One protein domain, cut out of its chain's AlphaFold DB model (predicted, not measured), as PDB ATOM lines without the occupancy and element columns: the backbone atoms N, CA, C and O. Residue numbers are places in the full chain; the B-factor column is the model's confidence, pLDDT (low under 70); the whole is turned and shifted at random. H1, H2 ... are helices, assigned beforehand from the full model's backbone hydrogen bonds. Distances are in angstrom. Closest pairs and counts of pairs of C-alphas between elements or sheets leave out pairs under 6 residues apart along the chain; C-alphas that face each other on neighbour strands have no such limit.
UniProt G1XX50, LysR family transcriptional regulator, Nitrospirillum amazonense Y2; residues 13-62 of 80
ATOM      1  N   THR A  13      14.377 -37.995 -39.956       88.81
ATOM      2  CA  THR A  13      14.691 -39.267 -40.624       88.81
ATOM      3  C   THR A  13      15.627 -40.145 -39.790       88.81
ATOM      4  O   THR A  13      15.413 -41.357 -39.690       88.81
ATOM      5  N   THR A  14      16.633 -39.542 -39.152       90.44
ATOM      6  CA  THR A  14      17.551 -40.221 -38.232       90.44
ATOM      7  C   THR A  14      16.834 -40.605 -36.940       90.44
ATOM      8  O   THR A  14      16.969 -41.747 -36.505       90.44
ATOM      9  N   ALA A  15      16.021 -39.705 -36.374       91.94
ATOM     10  CA  ALA A  15      15.238 -39.963 -35.164       91.94
ATOM     11  C   ALA A  15      14.302 -41.169 -35.349       91.94
ATOM     12  O   ALA A  15      14.368 -42.139 -34.596       91.94
ATOM     13  N   ARG A  16      13.511 -41.166 -36.430       91.81
ATOM     14  CA  ARG A  16      12.623 -42.271 -36.809       91.81
ATOM     15  C   ARG A  16      13.381 -43.564 -37.069       91.81
ATOM     16  O   ARG A  16      12.875 -44.639 -36.766       91.81
ATOM     17  N   ARG A  17      14.580 -43.496 -37.659       92.44
ATOM     18  CA  ARG A  17      15.407 -44.689 -37.869       92.44
ATOM     19  C   ARG A  17      15.874 -45.273 -36.536       92.44
ATOM     20  O   ARG A  17      15.742 -46.479 -36.381       92.44
ATOM     21  N   ALA A  18      16.375 -44.446 -35.621       91.62
ATOM     22  CA  ALA A  18      16.886 -44.880 -34.322       91.62
ATOM     23  C   ALA A  18      15.776 -45.416 -33.403       91.62
ATOM     24  O   ALA A  18      15.956 -46.457 -32.783       91.62
ATOM     25  N   ALA A  19      14.595 -44.790 -33.403       92.12
ATOM     26  CA  ALA A  19      13.434 -45.256 -32.640       92.12
ATOM     27  C   ALA A  19      12.915 -46.644 -33.067       92.12
ATOM     28  O   ALA A  19      12.160 -47.266 -32.331       92.12
ATOM     29  N   ARG A  20      13.311 -47.158 -34.243       93.62
ATOM     30  CA  ARG A  20      12.989 -48.539 -34.654       93.62
ATOM     31  C   ARG A  20      13.868 -49.592 -33.987       93.62
ATOM     32  O   ARG A  20      13.500 -50.759 -34.002       93.62
ATOM     33  N   THR A  21      15.041 -49.209 -33.496       92.94
ATOM     34  CA  THR A  21      16.062 -50.147 -33.005       92.94
ATOM     35  C   THR A  21      16.471 -49.891 -31.561       92.94
ATOM     36  O   THR A  21      17.227 -50.683 -31.022       92.94
ATOM     37  N   MET A  22      16.025 -48.788 -30.960       88.50
ATOM     38  CA  MET A  22      16.381 -48.357 -29.609       88.50
ATOM     39  C   MET A  22      15.133 -47.848 -28.885       88.50
ATOM     40  O   MET A  22      14.276 -47.218 -29.511       88.50
ATOM     41  N   ASP A  23      15.076 -48.021 -27.564       89.06
ATOM     42  CA  ASP A  23      14.009 -47.464 -26.723       89.06
ATOM     43  C   ASP A  23      14.225 -45.957 -26.471       89.06
ATOM     44  O   ASP A  23      14.812 -45.503 -25.478       89.06
ATOM     45  N   ILE A  24      13.853 -45.139 -27.461       89.44
ATOM     46  CA  ILE A  24      13.977 -43.679 -27.409       89.44
ATOM     47  C   ILE A  24      12.665 -42.998 -27.804       89.44
ATOM     48  O   ILE A  24      11.965 -43.418 -28.722       89.44
ATOM     49  N   ARG A  25      12.365 -41.874 -27.150       90.06
ATOM     50  CA  ARG A  25      11.257 -40.984 -27.516       90.06
ATOM     51  C   ARG A  25      11.765 -39.891 -28.454       90.06
ATOM     52  O   ARG A  25      12.787 -39.270 -28.174       90.06
ATOM     53  N   CYS A  26      11.040 -39.634 -29.541       92.50
ATOM     54  CA  CYS A  26      11.308 -38.515 -30.447       92.50
ATOM     55  C   CYS A  26      10.364 -37.348 -30.134       92.50
ATOM     56  O   CYS A  26       9.161 -37.556 -29.988       92.50
ATOM     57  N   ILE A  27      10.906 -36.131 -30.053       91.88
ATOM     58  CA  ILE A  27      10.151 -34.886 -29.865       91.88
ATOM     59  C   ILE A  27      10.510 -33.960 -31.029       91.88
ATOM     60  O   ILE A  27      11.690 -33.802 -31.342       91.88
ATOM     61  N   ALA A  28       9.500 -33.395 -31.693       90.69
ATOM     62  CA  ALA A  28       9.708 -32.460 -32.793       90.69
ATOM     63  C   ALA A  28      10.150 -31.093 -32.254       90.69
ATOM     64  O   ALA A  28       9.525 -30.554 -31.341       90.69
ATOM     65  N   LEU A  29      11.211 -30.536 -32.838       90.12
ATOM     66  CA  LEU A  29      11.617 -29.152 -32.609       90.12
ATOM     67  C   LEU A  29      10.800 -28.237 -33.520       90.12
ATOM     68  O   LEU A  29      10.597 -28.560 -34.691       90.12
ATOM     69  N   THR A  30      10.322 -27.119 -32.980       88.38
ATOM     70  CA  THR A  30       9.457 -26.168 -33.712       88.38
ATOM     71  C   THR A  30      10.164 -24.860 -34.042       88.38
ATOM     72  O   THR A  30       9.627 -24.015 -34.754       88.38
ATOM     73  N   ASP A  31      11.387 -24.708 -33.549       85.75
ATOM     74  CA  ASP A  31      12.224 -23.549 -33.764       85.75
ATOM     75  C   ASP A  31      12.695 -23.459 -35.219       85.75
ATOM     76  O   ASP A  31      13.034 -24.461 -35.856       85.75
ATOM     77  N   SER A  32      12.791 -22.239 -35.742       81.25
ATOM     78  CA  SER A  32      13.216 -21.978 -37.123       81.25
ATOM     79  C   SER A  32      14.618 -22.517 -37.436       81.25
ATOM     80  O   SER A  32      14.862 -22.984 -38.548       81.25
ATOM     81  N   TRP A  33      15.522 -22.521 -36.451       82.75
ATOM     82  CA  TRP A  33      16.885 -23.041 -36.591       82.75
ATOM     83  C   TRP A  33      16.941 -24.564 -36.798       82.75
ATOM     84  O   TRP A  33      17.956 -25.086 -37.269       82.75
ATOM     85  N   ALA A  34      15.878 -25.296 -36.443       86.19
ATOM     86  CA  ALA A  34      15.846 -26.755 -36.519       86.19
ATOM     87  C   ALA A  34      15.650 -27.275 -37.954       86.19
ATOM     88  O   ALA A  34      15.931 -28.445 -38.238       86.19
ATOM     89  N   VAL A  35      15.209 -26.412 -38.874       83.00
ATOM     90  CA  VAL A  35      15.059 -26.748 -40.291       83.00
ATOM     91  C   VAL A  35      16.436 -26.808 -40.952       83.00
ATOM     92  O   VAL A  35      17.252 -25.895 -40.847       83.00
ATOM     93  N   ARG A  36      16.713 -27.910 -41.656       77.38
ATOM     94  CA  ARG A  36      17.971 -28.113 -42.381       77.38
ATOM     95  C   ARG A  36      17.740 -28.074 -43.882       77.38
ATOM     96  O   ARG A  36      16.955 -28.852 -44.408       77.38
ATOM     97  N   ASP A  37      18.508 -27.226 -44.555       80.75
ATOM     98  CA  ASP A  37      18.569 -27.154 -46.013       80.75
ATOM     99  C   ASP A  37      19.726 -28.025 -46.543       80.75
ATOM    100  O   ASP A  37      20.905 -27.740 -46.302       80.75
ATOM    101  N   LEU A  38      19.395 -29.128 -47.223       83.88
ATOM    102  CA  LEU A  38      20.375 -30.064 -47.777       83.88
ATOM    103  C   LEU A  38      20.739 -29.674 -49.212       83.88
ATOM    104  O   LEU A  38      19.908 -29.713 -50.115       83.88
ATOM    105  N   LYS A  39      22.022 -29.378 -49.444       86.75
ATOM    106  CA  LYS A  39      22.516 -28.901 -50.743       86.75
ATOM    107  C   LYS A  39      23.337 -29.958 -51.472       86.75
ATOM    108  O   LYS A  39      24.262 -30.546 -50.915       86.75
ATOM    109  N   VAL A  40      23.058 -30.137 -52.764       88.75
ATOM    110  CA  VAL A  40      23.913 -30.910 -53.678       88.75
ATOM    111  C   VAL A  40      24.924 -29.965 -54.327       88.75
ATOM    112  O   VAL A  40      24.611 -29.249 -55.278       88.75
ATOM    113  N   CYS A  41      26.156 -29.966 -53.820       91.12
ATOM    114  CA  CYS A  41      27.210 -29.063 -54.279       91.12
ATOM    115  C   CYS A  41      28.090 -29.712 -55.354       91.12
ATOM    116  O   CYS A  41      28.599 -30.817 -55.184       91.12
ATOM    117  N   THR A  42      28.327 -28.999 -56.459       92.19
ATOM    118  CA  THR A  42      29.281 -29.414 -57.499       92.19
ATOM    119  C   THR A  42      30.063 -28.203 -57.989       92.19
ATOM    120  O   THR A  42      29.518 -27.105 -58.060       92.19
ATOM    121  N   ARG A  43      31.336 -28.384 -58.367       90.62
ATOM    122  CA  ARG A  43      32.163 -27.272 -58.877       90.62
ATOM    123  C   ARG A  43      31.574 -26.641 -60.147       90.62
ATOM    124  O   ARG A  43      31.742 -25.452 -60.384       90.62
ATOM    125  N   SER A  44      30.962 -27.448 -61.012       93.19
ATOM    126  CA  SER A  44      30.225 -26.977 -62.186       93.19
ATOM    127  C   SER A  44      29.277 -28.062 -62.668       93.19
ATOM    128  O   SER A  44      29.710 -29.149 -63.057       93.19
ATOM    129  N   ARG A  45      27.986 -27.729 -62.714       89.94
ATOM    130  CA  ARG A  45      26.935 -28.629 -63.194       89.94
ATOM    131  C   ARG A  45      27.167 -29.064 -64.645       89.94
ATOM    132  O   ARG A  45      26.917 -30.215 -64.994       89.94
ATOM    133  N   ALA A  46      27.679 -28.157 -65.478       92.88
ATOM    134  CA  ALA A  46      27.942 -28.408 -66.891       92.88
ATOM    135  C   ALA A  46      29.066 -29.435 -67.100       92.88
ATOM    136  O   ALA A  46      28.930 -30.317 -67.950       92.88
ATOM    137  N   ARG A  47      30.122 -29.370 -66.276       95.44
ATOM    138  CA  ARG A  47      31.294 -30.262 -66.350       95.44
ATOM    139  C   ARG A  47      31.073 -31.651 -65.744       95.44
ATOM    140  O   ARG A  47      31.957 -32.494 -65.838       95.44
ATOM    141  N   LEU A  48      29.919 -31.911 -65.126       94.50
ATOM    142  CA  LEU A  48      29.601 -33.239 -64.601       94.50
ATOM    143  C   LEU A  48      29.455 -34.264 -65.743       94.50
ATOM    144  O   LEU A  48      28.741 -33.992 -66.720       94.50
ATOM    145  N   PRO A  49      30.030 -35.469 -65.594       96.12
ATOM    146  CA  PRO A  49      29.691 -36.610 -66.435       96.12
ATOM    147  C   PRO A  49      28.183 -36.903 -66.419       96.12
ATOM    148  O   PRO A  49      27.485 -36.598 -65.447       96.12
ATOM    149  N   ARG A  50      27.667 -37.537 -67.481       95.75
ATOM    150  CA  ARG A  50      26.224 -37.807 -67.637       95.75
ATOM    151  C   ARG A  50      25.625 -38.552 -66.439       95.75
ATOM    152  O   ARG A  50      24.577 -38.146 -65.949       95.75
ATOM    153  N   PHE A  51      26.295 -39.589 -65.937       95.81
ATOM    154  CA  PHE A  51      25.807 -40.366 -64.792       95.81
ATOM    155  C   PHE A  51      25.667 -39.509 -63.521       95.81
ATOM    156  O   PHE A  51      24.670 -39.607 -62.813       95.81
ATOM    157  N   ALA A  52      26.614 -38.599 -63.274       94.69
ATOM    158  CA  ALA A  52      26.585 -37.722 -62.109       94.69
ATOM    159  C   ALA A  52      25.480 -36.659 -62.223       94.69
ATOM    160  O   ALA A  52      24.851 -36.311 -61.226       94.69
ATOM    161  N   LYS A  53      25.187 -36.178 -63.441       95.50
ATOM    162  CA  LYS A  53      24.030 -35.301 -63.693       95.50
ATOM    163  C   LYS A  53      22.712 -36.005 -63.380       95.50
ATOM    164  O   LYS A  53      21.855 -35.380 -62.762       95.50
ATOM    165  N   LEU A  54      22.577 -37.271 -63.784       95.44
ATOM    166  CA  LEU A  54      21.393 -38.090 -63.508       95.44
ATOM    167  C   LEU A  54      21.204 -38.314 -62.004       95.44
ATOM    168  O   LEU A  54      20.105 -38.094 -61.507       95.44
ATOM    169  N   LEU A  55      22.271 -38.657 -61.275       94.38
ATOM    170  CA  LEU A  55      22.216 -38.790 -59.817       94.38
ATOM    171  C   LEU A  55      21.805 -37.476 -59.146       94.38
ATOM    172  O   LEU A  55      20.892 -37.464 -58.331       94.38
ATOM    173  N   ALA A  56      22.439 -36.362 -59.515       93.56
ATOM    174  CA  ALA A  56      22.094 -35.059 -58.954       93.56
ATOM    175  C   ALA A  56      20.631 -34.684 -59.239       93.56
ATOM    176  O   ALA A  56      19.959 -34.180 -58.350       93.56
ATOM    177  N   ASN A  57      20.116 -34.966 -60.442       93.06
ATOM    178  CA  ASN A  57      18.695 -34.771 -60.750       93.06
ATOM    179  C   ASN A  57      17.807 -35.631 -59.848       93.06
ATOM    180  O   ASN A  57      16.863 -35.114 -59.272       93.06
ATOM    181  N   HIS A  58      18.131 -36.915 -59.688       93.31
ATOM    182  CA  HIS A  58      17.358 -37.828 -58.850       93.31
ATOM    183  C   HIS A  58      17.305 -37.376 -57.382       93.31
ATOM    184  O   HIS A  58      16.235 -37.361 -56.778       93.31
ATOM    185  N   LEU A  59      18.439 -36.943 -56.825       90.56
ATOM    186  CA  LEU A  59      18.508 -36.423 -55.457       90.56
ATOM    187  C   LEU A  59      17.700 -35.127 -55.295       90.56
ATOM    188  O   LEU A  59      17.005 -34.971 -54.299       90.56
ATOM    189  N   LEU A  60      17.741 -34.229 -56.286       89.50
ATOM    190  CA  LEU A  60      16.996 -32.962 -56.271       89.50
ATOM    191  C   LEU A  60      15.489 -33.131 -56.527       89.50
ATOM    192  O   LEU A  60      14.708 -32.271 -56.143       89.50
ATOM    193  N   SER A  61      15.068 -34.225 -57.165       86.44
ATOM    194  CA  SER A  61      13.651 -34.585 -57.310       86.44
ATOM    195  C   SER A  61      13.034 -35.128 -56.019       86.44
ATOM    196  O   SER A  61      11.819 -35.318 -55.966       86.44
ATOM    197  N   THR A  62      13.841 -35.405 -54.991       73.19
ATOM    198  CA  THR A  62      13.324 -35.826 -53.687       73.19
ATOM    199  C   THR A  62      12.732 -34.603 -52.986       73.19
ATOM    200  O   THR A  62      13.466 -33.641 -52.767       73.19
TER     201      THR A  62
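AT A GLANCE: This is residues 13 to 62 of the 80 residues of the protein "LysR family transcriptional regulator" of Nitrospirillum amazonense Y2 (UniProt G1XX50). With little regular structure, this is a long open loop of chain with a helix near each end: the longer H2 at one end of the length, the short H1 at the other, and residues 19 to 49 swinging round between them. Residues 29 to 37 stick out from the rest. The printed part has 50 residues, with two named helices, H1 then H2, and no named strand; the class is all helix, though only 17 residues are in named elements. The whole is extended, with a radius of gyration of the C-alphas of 16.6 A, and spans 46 by 27 by 16 A.

IN THESE COORDINATES: Find C-alpha 50 at (26.224, -37.807, -67.637); from there H2, residues 50 to 60, runs 15.4 A to C-alpha 60 at (16.996, -32.962, -56.271). Then look at C-alpha 13, at (14.691, -39.267, -40.624), where H1, residues 13 to 18, begins; it is 8.7 A long.

HOW THE PARTS SIT: H2 and H1 are apart, with no C-alpha of the one within 8 A of the other. In both helices, every O i to N i+4 pair is within hydrogen-bond range.

THE WHOLE: Look for the two C-alphas farthest apart at Asp 23 and Ala 46, 46.6 A from each other. The link from H1 to H2, 31 residues, is long. The printed part has no cut, and no printed residue has a pLDDT under 70.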